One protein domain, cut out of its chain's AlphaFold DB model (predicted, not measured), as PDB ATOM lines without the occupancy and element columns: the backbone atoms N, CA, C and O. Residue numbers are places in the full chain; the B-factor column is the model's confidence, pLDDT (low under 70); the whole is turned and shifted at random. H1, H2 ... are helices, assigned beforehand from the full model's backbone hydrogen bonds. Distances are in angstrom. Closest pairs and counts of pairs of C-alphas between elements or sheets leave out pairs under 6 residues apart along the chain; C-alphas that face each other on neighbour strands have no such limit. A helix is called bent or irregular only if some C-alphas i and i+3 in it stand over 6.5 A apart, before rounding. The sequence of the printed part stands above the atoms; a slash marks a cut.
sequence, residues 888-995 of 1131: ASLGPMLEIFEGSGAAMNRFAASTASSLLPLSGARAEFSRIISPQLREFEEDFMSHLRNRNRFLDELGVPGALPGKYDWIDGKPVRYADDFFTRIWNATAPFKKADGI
ATOM      1  N   ALA A 888    -147.468 -60.084  23.005       58.56
ATOM      2  CA  ALA A 888    -146.007 -60.210  22.857       58.56
ATOM      3  C   ALA A 888    -145.390 -59.048  22.070       58.56
ATOM      4  O   ALA A 888    -144.323 -58.557  22.430       58.56
ATOM      5  N   SER A 889    -146.085 -58.570  21.034       56.09
ATOM      6  CA  SER A 889    -145.735 -57.350  20.298       56.09
ATOM      7  C   SER A 889    -145.729 -56.100  21.181       56.09
ATOM      8  O   SER A 889    -144.962 -55.175  20.933       56.09
ATOM      9  N   LEU A 890    -146.556 -56.086  22.226       59.06
ATOM     10  CA  LEU A 890    -146.685 -54.980  23.172       59.06
ATOM     11  C   LEU A 890    -145.732 -55.104  24.367       59.06
ATOM     12  O   LEU A 890    -145.539 -54.126  25.076       59.06
ATOM     13  N   GLY A 891    -145.082 -56.255  24.570       60.38
ATOM     14  CA  GLY A 891    -144.102 -56.456  25.643       60.38
ATOM     15  C   GLY A 891    -143.015 -55.372  25.679       60.38
ATOM     16  O   GLY A 891    -142.868 -54.715  26.705       60.38
ATOM     17  N   PRO A 892    -142.318 -55.089  24.558       59.28
ATOM     18  CA  PRO A 892    -141.343 -53.999  24.498       59.28
ATOM     19  C   PRO A 892    -141.935 -52.612  24.792       59.28
ATOM     20  O   PRO A 892    -141.251 -51.768  25.358       59.28
ATOM     21  N   MET A 893    -143.193 -52.370  24.417       63.59
ATOM     22  CA  MET A 893    -143.898 -51.109  24.683       63.59
ATOM     23  C   MET A 893    -144.207 -50.953  26.176       63.59
ATOM     24  O   MET A 893    -143.979 -49.884  26.735       63.59
ATOM     25  N   LEU A 894    -144.654 -52.025  26.835       57.94
ATOM     26  CA  LEU A 894    -144.879 -52.052  28.280       57.94
ATOM     27  C   LEU A 894    -143.566 -51.864  29.051       57.94
ATOM     28  O   LEU A 894    -143.513 -51.009  29.926       57.94
ATOM     29  N   GLU A 895    -142.483 -52.551  28.663       59.34
ATOM     30  CA  GLU A 895    -141.151 -52.362  29.269       59.34
ATOM     31  C   GLU A 895    -140.653 -50.909  29.136       59.34
ATOM     32  O   GLU A 895    -140.029 -50.371  30.052       59.34
ATOM     33  N   ILE A 896    -140.930 -50.254  28.003       61.25
ATOM     34  CA  ILE A 896    -140.596 -48.842  27.776       61.25
ATOM     35  C   ILE A 896    -141.433 -47.920  28.672       61.25
ATOM     36  O   ILE A 896    -140.880 -46.998  29.270       61.25
ATOM     37  N   PHE A 897    -142.739 -48.166  28.800       55.62
ATOM     38  CA  PHE A 897    -143.610 -47.385  29.686       55.62
ATOM     39  C   PHE A 897    -143.304 -47.588  31.170       55.62
ATOM     40  O   PHE A 897    -143.463 -46.661  31.957       55.62
ATOM     41  N   GLU A 898    -142.798 -48.762  31.538       48.38
ATOM     42  CA  GLU A 898    -142.257 -49.059  32.866       48.38
ATOM     43  C   GLU A 898    -140.879 -48.404  33.113       48.38
ATOM     44  O   GLU A 898    -140.343 -48.492  34.217       48.38
ATOM     45  N   GLY A 899    -140.306 -47.714  32.116       41.34
ATOM     46  CA  GLY A 899    -139.080 -46.922  32.249       41.34
ATOM     47  C   GLY A 899    -137.780 -47.669  31.931       41.34
ATOM     48  O   GLY A 899    -136.701 -47.214  32.317       41.34
ATOM     49  N   SER A 900    -137.833 -48.805  31.228       65.31
ATOM     50  CA  SER A 900    -136.632 -49.565  30.857       65.31
ATOM     51  C   SER A 900    -135.824 -48.873  29.749       65.31
ATOM     52  O   SER A 900    -136.146 -48.958  28.560       65.31
ATOM     53  N   GLY A 901    -134.709 -48.234  30.122       54.03
ATOM     54  CA  GLY A 901    -133.774 -47.619  29.168       54.03
ATOM     55  C   GLY A 901    -133.155 -48.621  28.180       54.03
ATOM     56  O   GLY A 901    -132.961 -48.304  27.009       54.03
ATOM     57  N   ALA A 902    -132.923 -49.863  28.610       67.00
ATOM     58  CA  ALA A 902    -132.424 -50.933  27.749       67.00
ATOM     59  C   ALA A 902    -133.446 -51.366  26.685       67.00
ATOM     60  O   ALA A 902    -133.093 -51.580  25.521       67.00
ATOM     61  N   ALA A 903    -134.728 -51.467  27.059       62.97
ATOM     62  CA  ALA A 903    -135.803 -51.750  26.110       62.97
ATOM     63  C   ALA A 903    -135.947 -50.612  25.087       62.97
ATOM     64  O   ALA A 903    -136.055 -50.882  23.888       62.97
ATOM     65  N   MET A 904    -135.834 -49.357  25.541       62.88
ATOM     66  CA  MET A 904    -135.827 -48.174  24.676       62.88
ATOM     67  C   MET A 904    -134.659 -48.194  23.682       62.88
ATOM     68  O   MET A 904    -134.878 -48.052  22.479       62.88
ATOM     69  N   ASN A 905    -133.429 -48.442  24.145       61.50
ATOM     70  CA  ASN A 905    -132.243 -48.514  23.283       61.50
ATOM     71  C   ASN A 905    -132.365 -49.627  22.234       61.50
ATOM     72  O   ASN A 905    -132.045 -49.423  21.060       61.50
ATOM     73  N   ARG A 906    -132.877 -50.798  22.630       68.00
ATOM     74  CA  ARG A 906    -133.117 -51.936  21.732       68.00
ATOM     75  C   ARG A 906    -134.181 -51.624  20.680       68.00
ATOM     76  O   ARG A 906    -133.998 -51.975  19.510       68.00
ATOM     77  N   PHE A 907    -135.274 -50.973  21.079       65.19
ATOM     78  CA  PHE A 907    -136.337 -50.539  20.175       65.19
ATOM     79  C   PHE A 907    -135.830 -49.480  19.192       65.19
ATOM     80  O   PHE A 907    -135.920 -49.689  17.984       65.19
ATOM     81  N   ALA A 908    -135.208 -48.409  19.688       59.31
ATOM     82  CA  ALA A 908    -134.653 -47.335  18.871       59.31
ATOM     83  C   ALA A 908    -133.634 -47.867  17.852       59.31
ATOM     84  O   ALA A 908    -133.710 -47.529  16.672       59.31
ATOM     85  N   ALA A 909    -132.735 -48.764  18.264       62.22
ATOM     86  CA  ALA A 909    -131.775 -49.397  17.362       62.22
ATOM     87  C   ALA A 909    -132.448 -50.302  16.312       62.22
ATOM     88  O   ALA A 909    -132.009 -50.359  15.161       62.22
ATOM     89  N   SER A 910    -133.521 -51.011  16.681       64.44
ATOM     90  CA  SER A 910    -134.309 -51.818  15.741       64.44
ATOM     91  C   SER A 910    -135.014 -50.942  14.706       64.44
ATOM     92  O   SER A 910    -134.941 -51.236  13.512       64.44
ATOM     93  N   THR A 911    -135.641 -49.852  15.143       64.31
ATOM     94  CA  THR A 911    -136.335 -48.893  14.278       64.31
ATOM     95  C   THR A 911    -135.345 -48.191  13.352       64.31
ATOM     96  O   THR A 911    -135.512 -48.252  12.138       64.31
ATOM     97  N   ALA A 912    -134.242 -47.657  13.886       62.34
ATOM     98  CA  ALA A 912    -133.180 -47.029  13.100       62.34
ATOM     99  C   ALA A 912    -132.564 -47.993  12.069       62.34
ATOM    100  O   ALA A 912    -132.391 -47.642  10.904       62.34
ATOM    101  N   SER A 913    -132.305 -49.251  12.450       62.81
ATOM    102  CA  SER A 913    -131.838 -50.275  11.508       62.81
ATOM    103  C   SER A 913    -132.852 -50.568  10.401       62.81
ATOM    104  O   SER A 913    -132.420 -50.984   9.325       62.81
ATOM    105  N   SER A 914    -134.153 -50.412  10.666       62.72
ATOM    106  CA  SER A 914    -135.241 -50.698   9.722       62.72
ATOM    107  C   SER A 914    -135.441 -49.579   8.698       62.72
ATOM    108  O   SER A 914    -135.884 -49.861   7.589       62.72
ATOM    109  N   LEU A 915    -135.041 -48.347   9.034       61.34
ATOM    110  CA  LEU A 915    -135.006 -47.209   8.103       61.34
ATOM    111  C   LEU A 915    -133.987 -47.398   6.985       61.34
ATOM    112  O   LEU A 915    -134.187 -46.945   5.863       61.34
ATOM    113  N   LEU A 916    -132.890 -48.089   7.287       65.94
ATOM    114  CA  LEU A 916    -131.922 -48.470   6.276       65.94
ATOM    115  C   LEU A 916    -132.504 -49.610   5.411       65.94
ATOM    116  O   LEU A 916    -133.041 -50.575   5.973       65.94
ATOM    117  N   PRO A 917    -132.363 -49.565   4.073       66.75
ATOM    118  CA  PRO A 917    -132.896 -50.589   3.177       66.75
ATOM    119  C   PRO A 917    -132.455 -52.011   3.542       66.75
ATOM    120  O   PRO A 917    -131.399 -52.225   4.155       66.75
ATOM    121  N   LEU A 918    -133.264 -52.996   3.142       68.00
ATOM    122  CA  LEU A 918    -132.951 -54.423   3.275       68.00
ATOM    123  C   LEU A 918    -132.630 -54.855   4.718       68.00
ATOM    124  O   LEU A 918    -131.777 -55.713   4.933       68.00
ATOM    125  N   SER A 919    -133.242 -54.247   5.736       70.88
ATOM    126  CA  SER A 919    -132.897 -54.524   7.139       70.88
ATOM    127  C   SER A 919    -133.131 -55.981   7.545       70.88
ATOM    128  O   SER A 919    -132.303 -56.553   8.260       70.88
ATOM    129  N   GLY A 920    -134.201 -56.606   7.048       70.00
ATOM    130  CA  GLY A 920    -134.479 -58.029   7.219       70.00
ATOM    131  C   GLY A 920    -133.401 -58.906   6.581       70.00
ATOM    132  O   GLY A 920    -132.836 -59.774   7.251       70.00
ATOM    133  N   ALA A 921    -133.050 -58.632   5.322       78.31
ATOM    134  CA  ALA A 921    -131.999 -59.358   4.607       78.31
ATOM    135  C   ALA A 921    -130.603 -59.147   5.227       78.31
ATOM    136  O   ALA A 921    -129.858 -60.109   5.397       78.31
ATOM    137  N   ARG A 922    -130.255 -57.925   5.659       80.19
ATOM    138  CA  ARG A 922    -128.996 -57.626   6.372       80.19
ATOM    139  C   ARG A 922    -128.902 -58.367   7.701       80.19
ATOM    140  O   ARG A 922    -127.833 -58.875   8.046       80.19
ATOM    141  N   ALA A 923    -130.009 -58.469   8.436       78.81
ATOM    142  CA  ALA A 923    -130.060 -59.230   9.679       78.81
ATOM    143  C   ALA A 923    -129.929 -60.748   9.441       78.81
ATOM    144  O   ALA A 923    -129.285 -61.438  10.232       78.81
ATOM    145  N   GLU A 924    -130.507 -61.287   8.363       77.75
ATOM    146  CA  GLU A 924    -130.319 -62.689   7.962       77.75
ATOM    147  C   GLU A 924    -128.895 -62.972   7.490       77.75
ATOM    148  O   GLU A 924    -128.267 -63.903   7.990       77.75
ATOM    149  N   PHE A 925    -128.346 -62.129   6.620       82.06
ATOM    150  CA  PHE A 925    -126.960 -62.216   6.168       82.06
ATOM    151  C   PHE A 925    -125.988 -62.166   7.353       82.06
ATOM    152  O   PHE A 925    -125.107 -63.013   7.485       82.06
ATOM    153  N   SER A 926    -126.240 -61.268   8.307       82.06
ATOM    154  CA  SER A 926    -125.522 -61.203   9.583       82.06
ATOM    155  C   SER A 926    -125.596 -62.496  10.400       82.06
ATOM    156  O   SER A 926    -124.676 -62.783  11.160       82.06
ATOM    157  N   ARG A 927    -126.683 -63.276  10.313       81.56
ATOM    158  CA  ARG A 927    -126.807 -64.595  10.968       81.56
ATOM    159  C   ARG A 927    -126.111 -65.710  10.201       81.56
ATOM    160  O   ARG A 927    -125.653 -66.642  10.846       81.56
ATOM    161  N   ILE A 928    -126.014 -65.612   8.880       81.94
ATOM    162  CA  ILE A 928    -125.302 -66.594   8.054       81.94
ATOM    163  C   ILE A 928    -123.788 -66.436   8.237       81.94
ATOM    164  O   ILE A 928    -123.086 -67.412   8.492       81.94
ATOM    165  N   ILE A 929    -123.302 -65.198   8.145       82.50
ATOM    166  CA  ILE A 929    -121.876 -64.867   8.161       82.50
ATOM    167  C   ILE A 929    -121.303 -64.902   9.587       82.50
ATOM    168  O   ILE A 929    -120.273 -65.526   9.818       82.50
ATOM    169  N   SER A 930    -122.022 -64.336  10.562       80.94
ATOM    170  CA  SER A 930    -121.631 -64.327  11.978       80.94
ATOM    171  C   SER A 930    -122.740 -64.950  12.851       80.94
ATOM    172  O   SER A 930    -123.449 -64.224  13.554       80.94
ATOM    173  N   PRO A 931    -122.936 -66.284  12.855       76.94
ATOM    174  CA  PRO A 931    -124.039 -66.922  13.588       76.94
ATOM    175  C   PRO A 931    -123.924 -66.788  15.115       76.94
ATOM    176  O   PRO A 931    -124.953 -66.712  15.792       76.94
ATOM    177  N   GLN A 932    -122.697 -66.690  15.639       79.56
ATOM    178  CA  GLN A 932    -122.397 -66.614  17.072       79.56
ATOM    179  C   GLN A 932    -123.166 -65.486  17.773       79.56
ATOM    180  O   GLN A 932    -123.309 -64.382  17.239       79.56
ATOM    181  N   LEU A 933    -123.648 -65.741  18.992       81.75
ATOM    182  CA  LEU A 933    -124.151 -64.670  19.857       81.75
ATOM    183  C   LEU A 933    -123.019 -63.707  20.237       81.75
ATOM    184  O   LEU A 933    -121.888 -64.131  20.434       81.75
ATOM    185  N   ARG A 934    -123.318 -62.414  20.359       85.62
ATOM    186  CA  ARG A 934    -122.347 -61.398  20.785       85.62
ATOM    187  C   ARG A 934    -122.591 -61.009  22.242       85.62
ATOM    188  O   ARG A 934    -123.729 -61.051  22.710       85.62
ATOM    189  N   GLU A 935    -121.523 -60.644  22.935       82.88
ATOM    190  CA  GLU A 935    -121.542 -60.076  24.280       82.88
ATOM    191  C   GLU A 935    -121.411 -58.553  24.137       82.88
ATOM    192  O   GLU A 935    -120.506 -58.080  23.457       82.88
ATOM    193  N   PHE A 936    -122.332 -57.773  24.698       84.31
ATOM    194  CA  PHE A 936    -122.342 -56.317  24.515       84.31
ATOM    195  C   PHE A 936    -123.090 -55.614  25.658       84.31
ATOM    196  O   PHE A 936    -123.701 -56.275  26.503       84.31
ATOM    197  N   GLU A 937    -122.983 -54.289  25.718       80.06
ATOM    198  CA  GLU A 937    -123.661 -53.438  26.704       80.06
ATOM    199  C   GLU A 937    -125.042 -53.004  26.190       80.06
ATOM    200  O   GLU A 937    -125.274 -52.955  24.986       80.06
ATOM    201  N   GLU A 938    -126.001 -52.715  27.074       77.44
ATOM    202  CA  GLU A 938    -127.379 -52.364  26.669       77.44
ATOM    203  C   GLU A 938    -127.521 -50.905  26.181       77.44
ATOM    204  O   GLU A 938    -128.479 -50.197  26.502       77.44
ATOM    205  N   ASP A 939    -126.555 -50.448  25.385       74.12
ATOM    206  CA  ASP A 939    -126.544 -49.149  24.726       74.12
ATOM    207  C   ASP A 939    -127.054 -49.230  23.273       74.12
ATOM    208  O   ASP A 939    -127.094 -50.285  22.628       74.12
ATOM    209  N   PHE A 940    -127.471 -48.078  22.746       74.75
ATOM    210  CA  PHE A 940    -128.035 -47.957  21.401       74.75
ATOM    211  C   PHE A 940    -127.080 -48.452  20.299       74.75
ATOM    212  O   PHE A 940    -127.505 -49.188  19.401       74.75
ATOM    213  N   MET A 941    -125.795 -48.082  20.363       74.69
ATOM    214  CA  MET A 941    -124.826 -48.393  19.307       74.69
ATOM    215  C   MET A 941    -124.486 -49.881  19.281       74.69
ATOM    216  O   MET A 941    -124.452 -50.479  18.203       74.69
ATOM    217  N   SER A 942    -124.336 -50.506  20.448       81.19
ATOM    218  CA  SER A 942    -124.165 -51.955  20.576       81.19
ATOM    219  C   SER A 942    -125.358 -52.729  20.013       81.19
ATOM    220  O   SER A 942    -125.178 -53.693  19.260       81.19
ATOM    221  N   HIS A 943    -126.593 -52.293  20.287       79.94
ATOM    222  CA  HIS A 943    -127.788 -52.914  19.709       79.94
ATOM    223  C   HIS A 943    -127.855 -52.765  18.182       79.94
ATOM    224  O   HIS A 943    -128.173 -53.736  17.485       79.94
ATOM    225  N   LEU A 944    -127.532 -51.580  17.654       80.25
ATOM    226  CA  LEU A 944    -127.511 -51.319  16.213       80.25
ATOM    227  C   LEU A 944    -126.438 -52.165  15.513       80.25
ATOM    228  O   LEU A 944    -126.702 -52.764  14.463       80.25
ATOM    229  N   ARG A 945    -125.252 -52.270  16.122       82.81
ATOM    230  CA  ARG A 945    -124.138 -53.072  15.614       82.81
ATOM    231  C   ARG A 945    -124.449 -54.563  15.639       82.81
ATOM    232  O   ARG A 945    -124.254 -55.225  14.626       82.81
ATOM    233  N   ASN A 946    -125.041 -55.085  16.716       85.25
ATOM    234  CA  ASN A 946    -125.420 -56.499  16.823       85.25
ATOM    235  C   ASN A 946    -126.406 -56.937  15.718       85.25
ATOM    236  O   ASN A 946    -126.354 -58.074  15.244       85.25
ATOM    237  N   ARG A 947    -127.280 -56.034  15.252       77.12
ATOM    238  CA  ARG A 947    -128.172 -56.291  14.104       77.12
ATOM    239  C   ARG A 947    -127.447 -56.309  12.755       77.12
ATOM    240  O   ARG A 947    -127.927 -56.959  11.830       77.12
ATOM    241  N   ASN A 948    -126.310 -55.624  12.661       82.75
ATOM    242  CA  ASN A 948    -125.497 -55.445  11.456       82.75
ATOM    243  C   ASN A 948    -124.099 -56.065  11.600       82.75
ATOM    244  O   ASN A 948    -123.136 -55.594  11.003       82.75
ATOM    245  N   ARG A 949    -123.979 -57.136  12.387       84.06
ATOM    246  CA  ARG A 949    -122.706 -57.803  12.708       84.06
ATOM    247  C   ARG A 949    -121.956 -58.378  11.505       84.06
ATOM    248  O   ARG A 949    -120.798 -58.737  11.646       84.06
ATOM    249  N   PHE A 950    -122.555 -58.434  10.313       79.56
ATOM    250  CA  PHE A 950    -121.788 -58.685   9.084       79.56
ATOM    251  C   PHE A 950    -120.648 -57.665   8.892       79.56
ATOM    252  O   PHE A 950    -119.625 -58.001   8.308       79.56
ATOM    253  N   LEU A 951    -120.803 -56.443   9.419       80.38
ATOM    254  CA  LEU A 951    -119.771 -55.406   9.410       80.38
ATOM    255  C   LEU A 951    -118.561 -55.761  10.289       80.38
ATOM    256  O   LEU A 951    -117.470 -55.253  10.035       80.38
ATOM    257  N   ASP A 952    -118.740 -56.617  11.302       79.38
ATOM    258  CA  ASP A 952    -117.645 -57.086  12.165       79.38
ATOM    259  C   ASP A 952    -116.660 -57.942  11.364       79.38
ATOM    260  O   ASP A 952    -115.452 -57.777  11.495       79.38
ATOM    261  N   GLU A 953    -117.173 -58.787  10.467       73.50
ATOM    262  CA  GLU A 953    -116.353 -59.632   9.587       73.50
ATOM    263  C   GLU A 953    -115.681 -58.837   8.452       73.50
ATOM    264  O   GLU A 953    -114.710 -59.298   7.860       73.50
ATOM    265  N   LEU A 954    -116.162 -57.621   8.159       73.88
ATOM    266  CA  LEU A 954    -115.565 -56.710   7.172       73.88
ATOM    267  C   LEU A 954    -114.462 -55.813   7.766       73.88
ATOM    268  O   LEU A 954    -113.964 -54.921   7.083       73.88
ATOM    269  N   GLY A 955    -114.086 -56.020   9.033       68.00
ATOM    270  CA  GLY A 955    -113.000 -55.282   9.683       68.00
ATOM    271  C   GLY A 955    -113.343 -53.833  10.043       68.00
ATOM    272  O   GLY A 955    -112.441 -53.038  10.308       68.00
ATOM    273  N   VAL A 956    -114.628 -53.464  10.069       71.81
ATOM    274  CA  VAL A 956    -115.050 -52.124  10.504       71.81
ATOM    275  C   VAL A 956    -114.792 -51.988  12.014       71.81
ATOM    276  O   VAL A 956    -115.288 -52.841  12.760       71.81
ATOM    277  N   PRO A 957    -114.087 -50.936  12.487       65.38
ATOM    278  CA  PRO A 957    -113.789 -50.730  13.906       65.38
ATOM    279  C   PRO A 957    -115.030 -50.808  14.811       65.38
ATOM    280  O   PRO A 957    -116.122 -50.404  14.410       65.38
ATOM    281  N   GLY A 958    -114.853 -51.306  16.041       68.12
ATOM    282  CA  GLY A 958    -115.945 -51.472  17.014       68.12
ATOM    283  C   GLY A 958    -116.674 -52.821  16.936       68.12
ATOM    284  O   GLY A 958    -117.877 -52.881  17.184       68.12
ATOM    285  N   ALA A 959    -115.969 -53.896  16.568       79.94
ATOM    286  CA  ALA A 959    -116.540 -55.238  16.505       79.94
ATOM    287  C   ALA A 959    -116.983 -55.747  17.885       79.94
ATOM    288  O   ALA A 959    -116.247 -55.636  18.867       79.94
ATOM    289  N   LEU A 960    -118.178 -56.340  17.954       85.88
ATOM    290  CA  LEU A 960    -118.691 -56.872  19.213       85.88
ATOM    291  C   LEU A 960    -117.995 -58.198  19.564       85.88
ATOM    292  O   LEU A 960    -117.851 -59.063  18.693       85.88
ATOM    293  N   PRO A 961    -117.599 -58.424  20.828       87.38
ATOM    294  CA  PRO A 961    -116.964 -59.674  21.220       87.38
ATOM    295  C   PRO A 961    -117.948 -60.852  21.150       87.38
ATOM    296  O   PRO A 961    -119.148 -60.718  21.399       87.38
ATOM    297  N   GLY A 962    -117.454 -62.032  20.771       86.38
ATOM    298  CA  GLY A 962    -118.263 -63.251  20.684       86.38
ATOM    299  C   GLY A 962    -118.627 -63.802  22.065       86.38
ATOM    300  O   GLY A 962    -117.835 -63.733  22.998       86.38
ATOM    301  N   LYS A 963    -119.813 -64.386  22.221       85.56
ATOM    302  CA  LYS A 963    -120.205 -65.085  23.449       85.56
ATOM    303  C   LYS A 963    -119.737 -66.540  23.394       85.56
ATOM    304  O   LYS A 963    -120.009 -67.244  22.414       85.56
ATOM    305  N   TYR A 964    -119.060 -66.983  24.448       85.94
ATOM    306  CA  TYR A 964    -118.518 -68.336  24.586       85.94
ATOM    307  C   TYR A 964    -119.202 -69.089  25.727       85.94
ATOM    308  O   TYR A 964    -119.624 -68.489  26.715       85.94
ATOM    309  N   ASP A 965    -119.325 -70.404  25.568       83.69
ATOM    310  CA  ASP A 965    -119.787 -71.306  26.615       83.69
ATOM    311  C   ASP A 965    -118.650 -71.544  27.619       83.69
ATOM    312  O   ASP A 965    -117.535 -71.914  27.256       83.69
ATOM    313  N   TRP A 966    -118.939 -71.346  28.899       85.69
ATOM    314  CA  TRP A 966    -117.986 -71.487  29.996       85.69
ATOM    315  C   TRP A 966    -117.698 -72.944  30.390       85.69
ATOM    316  O   TRP A 966    -116.805 -73.193  31.195       85.69
ATOM    317  N   ILE A 967    -118.425 -73.924  29.849       86.06
ATOM    318  CA  ILE A 967    -118.199 -75.353  30.101       86.06
ATOM    319  C   ILE A 967    -117.152 -75.919  29.138       86.06
ATOM    320  O   ILE A 967    -116.352 -76.767  29.537       86.06
ATOM    321  N   ASP A 968    -117.161 -75.493  27.873       84.56
ATOM    322  CA  ASP A 968    -116.310 -76.083  26.832       84.56
ATOM    323  C   ASP A 968    -115.618 -75.105  25.890       84.56
ATOM    324  O   ASP A 968    -114.882 -75.537  25.004       84.56
ATOM    325  N   GLY A 969    -115.818 -73.805  26.095       80.12
ATOM    326  CA  GLY A 969    -115.120 -72.742  25.384       80.12
ATOM    327  C   GLY A 969    -115.626 -72.559  23.961       80.12
ATOM    328  O   GLY A 969    -115.055 -71.768  23.211       80.12
ATOM    329  N   LYS A 970    -116.684 -73.279  23.561       83.44
ATOM    330  CA  LYS A 970    -117.231 -73.176  22.214       83.44
ATOM    331  C   LYS A 970    -118.080 -71.910  22.064       83.44
ATOM    332  O   LYS A 970    -118.774 -71.509  23.001       83.44
ATOM    333  N   PRO A 971    -118.065 -71.277  20.882       79.25
ATOM    334  CA  PRO A 971    -119.020 -70.239  20.516       79.25
ATOM    335  C   PRO A 971    -120.482 -70.651  20.776       79.25
ATOM    336  O   PRO A 971    -120.936 -71.698  20.312       79.25
ATOM    337  N   VAL A 972    -121.257 -69.817  21.478       77.00
ATOM    338  CA  VAL A 972    -122.675 -70.119  21.754       77.00
ATOM    339  C   VAL A 972    -123.519 -69.918  20.490       77.00
ATOM    340  O   VAL A 972    -123.455 -68.859  19.857       77.00
ATOM    341  N   ARG A 973    -124.360 -70.914  20.157       69.75
ATOM    342  CA  ARG A 973    -125.218 -70.956  18.949       69.75
ATOM    343  C   ARG A 973    -124.444 -70.798  17.632       69.75
ATOM    344  O   ARG A 973    -124.917 -70.158  16.693       69.75
ATOM    345  N   TYR A 974    -123.262 -71.392  17.554       70.38
ATOM    346  CA  TYR A 974    -122.494 -71.457  16.320       70.38
ATOM    347  C   TYR A 974    -122.720 -72.804  15.642       70.38
ATOM    348  O   TYR A 974    -122.439 -73.842  16.226       70.38
ATOM    349  N   ALA A 975    -123.258 -72.783  14.424       71.06
ATOM    350  CA  ALA A 975    -123.306 -73.970  13.581       71.06
ATOM    351  C   ALA A 975    -122.033 -73.996  12.731       71.06
ATOM    352  O   ALA A 975    -121.808 -73.057  11.971       71.06
ATOM    353  N   ASP A 976    -121.209 -75.039  12.845       64.44
ATOM    354  CA  ASP A 976    -119.931 -75.104  12.120       64.44
ATOM    355  C   ASP A 976    -120.136 -75.156  10.597       64.44
ATOM    356  O   ASP A 976    -119.456 -74.444   9.860       64.44
ATOM    357  N   ASP A 977    -121.141 -75.903  10.132       78.19
ATOM    358  CA  ASP A 977    -121.459 -76.093   8.715       78.19
ATOM    359  C   ASP A 977    -122.215 -74.903   8.086       78.19
ATOM    360  O   ASP A 977    -123.230 -74.428   8.607       78.19
ATOM    361  N   PHE A 978    -121.747 -74.446   6.919       76.81
ATOM    362  CA  PHE A 978    -122.314 -73.305   6.193       76.81
ATOM    363  C   PHE A 978    -123.767 -73.542   5.757       76.81
ATOM    364  O   PHE A 978    -124.603 -72.644   5.894       76.81
ATOM    365  N   PHE A 979    -124.110 -74.752   5.303       76.50
ATOM    366  CA  PHE A 979    -125.486 -75.072   4.905       76.50
ATOM    367  C   PHE A 979    -126.434 -75.093   6.104       76.50
ATOM    368  O   PHE A 979    -127.560 -74.612   6.005       76.50
ATOM    369  N   THR A 980    -125.968 -75.550   7.265       78.38
ATOM    370  CA  THR A 980    -126.712 -75.506   8.528       78.38
ATOM    371  C   THR A 980    -126.936 -74.064   8.995       78.38
ATOM    372  O   THR A 980    -128.008 -73.751   9.512       78.38
ATOM    373  N   ARG A 981    -125.980 -73.149   8.766       79.19
ATOM    374  CA  ARG A 981    -126.173 -71.705   9.021       79.19
ATOM    375  C   ARG A 981    -127.244 -71.110   8.117       79.19
ATOM    376  O   ARG A 981    -128.110 -70.398   8.618       79.19
ATOM    377  N   ILE A 982    -127.208 -71.420   6.817       77.94
ATOM    378  CA  ILE A 982    -128.248 -70.998   5.867       77.94
ATOM    379  C   ILE A 982    -129.600 -71.548   6.313       77.94
ATOM    380  O   ILE A 982    -130.528 -70.769   6.509       77.94
ATOM    381  N   TRP A 983    -129.690 -72.856   6.559       76.94
ATOM    382  CA  TRP A 983    -130.907 -73.514   7.024       76.94
ATOM    383  C   TRP A 983    -131.451 -72.863   8.300       76.94
ATOM    384  O   TRP A 983    -132.613 -72.492   8.363       76.94
ATOM    385  N   ASN A 984    -130.615 -72.618   9.308       80.12
ATOM    386  CA  ASN A 984    -131.051 -71.985  10.554       80.12
ATOM    387  C   ASN A 984    -131.422 -70.501  10.410       80.12
ATOM    388  O   ASN A 984    -132.177 -69.971  11.237       80.12
ATOM    389  N   ALA A 985    -130.885 -69.816   9.398       74.56
ATOM    390  CA  ALA A 985    -131.216 -68.431   9.094       74.56
ATOM    391  C   ALA A 985    -132.538 -68.308   8.323       74.56
ATOM    392  O   ALA A 985    -133.300 -67.385   8.613       74.56
ATOM    393  N   THR A 986    -132.820 -69.228   7.393       66.94
ATOM    394  CA  THR A 986    -133.934 -69.122   6.436       66.94
ATOM    395  C   THR A 986    -135.095 -70.076   6.716       66.94
ATOM    396  O   THR A 986    -136.246 -69.712   6.477       66.94
ATOM    397  N   ALA A 987    -134.833 -71.271   7.250       71.19
ATOM    398  CA  ALA A 987    -135.848 -72.297   7.443       71.19
ATOM    399  C   ALA A 987    -136.688 -72.062   8.715       71.19
ATOM    400  O   ALA A 987    -136.182 -71.589   9.742       71.19
ATOM    401  N   PRO A 988    -137.977 -72.447   8.688       66.56
ATOM    402  CA  PRO A 988    -138.842 -72.393   9.863       66.56
ATOM    403  C   PRO A 988    -138.478 -73.457  10.916       66.56
ATOM    404  O   PRO A 988    -138.722 -73.233  12.098       66.56
ATOM    405  N   PHE A 989    -137.846 -74.570  10.518       72.94
ATOM    406  CA  PHE A 989    -137.416 -75.666  11.401       72.94
ATOM    407  C   PHE A 989    -135.912 -75.610  11.662       72.94
ATOM    408  O   PHE A 989    -135.118 -76.344  11.076       72.94
ATOM    409  N   LYS A 990    -135.508 -74.705  12.543       81.19
ATOM    410  CA  LYS A 990    -134.118 -74.565  12.978       81.19
ATOM    411  C   LYS A 990    -133.633 -75.807  13.718       81.19
ATOM    412  O   LYS A 990    -134.344 -76.343  14.569       81.19
ATOM    413  N   LYS A 991    -132.396 -76.192  13.419       83.50
ATOM    414  CA  LYS A 991    -131.641 -77.265  14.054       83.50
ATOM    415  C   LYS A 991    -130.677 -76.680  15.083       83.50
ATOM    416  O   LYS A 991    -129.939 -75.741  14.787       83.50
ATOM    417  N   ALA A 992    -130.654 -77.260  16.272       81.06
ATOM    418  CA  ALA A 992    -129.645 -77.006  17.286       81.06
ATOM    419  C   ALA A 992    -128.988 -78.319  17.710       81.06
ATOM    420  O   ALA A 992    -129.628 -79.376  17.717       81.06
ATOM    421  N   ASP A 993    -127.711 -78.233  18.067       78.19
ATOM    422  CA  ASP A 993    -126.952 -79.382  18.540       78.19
ATOM    423  C   ASP A 993    -127.520 -79.922  19.858       78.19
ATOM    424  O   ASP A 993    -128.165 -79.210  20.637       78.19
ATOM    425  N   GLY A 994    -127.267 -81.204  20.112       76.69
ATOM    426  CA  GLY A 994    -127.622 -81.846  21.372       76.69
ATOM    427  C   GLY A 994    -126.958 -81.187  22.589       76.69
ATOM    428  O   GLY A 994    -125.827 -80.698  22.542       76.69
ATOM    429  N   ILE A 995    -127.665 -81.216  23.719       82.56
ATOM    430  CA  ILE A 995    -127.149 -80.768  25.018       82.56
ATOM    431  C   ILE A 995    -126.211 -81.856  25.564       82.56
ATOM    432  O   ILE A 995    -126.561 -83.038  25.561       82.56
TER     433      ILE A 995
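What this domain is: This is residues 888 to 995 of the 1131 residues of an uncharacterized protein of Haliea sp (UniProt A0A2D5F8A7). Two helices, H2 and H3, make an L at their tight link; H4 packs on H2 in the angle of the L, while H6 runs beside H3 the opposite way. H1 sits by the first part of H2 at one end of the long axis, tiny H5 packs on H3, and a long loop, residues 954 to 977, leads from H5 to H6. The printed part has 108 residues with six named helices, H1 to H6 in order, and no named strand; the class is all helix. The whole is compact, with a radius of gyration of the C-alphas of 15.1 A, and spans 41 by 32 by 31 A.

Where its parts are: Find C-alpha 888 at (-146.007, -60.210, 22.857); from there H1 runs to residue 897, 14.7 A. H1 is only just irregular: C-alphas 889 and 892 are 6.9 A apart. Go on to H2, residues 901 to 915, the longest helix at 21.1 A, beginning at C-alpha 901 (-133.774, -47.619, 29.168). Next come H3, residues 919 to 929, 15.1 A, and H4, residues 940 to 947, 11.1 A. H5 is residues 950 to 953, 5.5 A, and H6 is residues 978 to 986, 12.4 A, ending at C-alpha 986 (-133.934, -69.122, 6.436).

How they stand to each other: Start at H1, which touches H2 with residues 903 to 907 of H2 alone. The closest C-alphas, of Ile 896 and Met 904, are 5.7 A apart, and the lines stand at a steep tilt of 57 degrees, opposite ways. H2 touches H4 at Asn 905 and Phe 940, closest C-alphas 4.6 A apart, at a steep tilt of 55 degrees, the same way. H2 and H3 are close but not clearly touching, about perpendicular at 78 degrees, with C-alphas 913 and 919 closest at 6.2 A. Look next at H3, the hub, touching three helices. It only just touches H4, with 3 pairs of C-alphas within 8 A, the closest those of Ala 923 and Arg 947 at 5.6 A. It touches H5, C-alphas 926 and 950 closest at 4.5 A. It touches H6, C-alphas 928 and 981 closest at 5.3 A, at a shallow tilt of 25 degrees, opposite ways. H1 and H6, among others, are apart. In H2, H3, H4 and H6 every O i to N i+4 pair is within hydrogen-bond range, in H1 4 of 6, and H5 is too short for such a pair.

The domain as a whole: The C-alphas farthest apart are those of Phe 897 and Asp 977, 41.9 A. The printed part has no cut, and the one long link is H5 to H6, 24 residues. Mean pLDDT of the printed part is 73.4; look for values under 70 at 38 residues, among them residues 888 to 918.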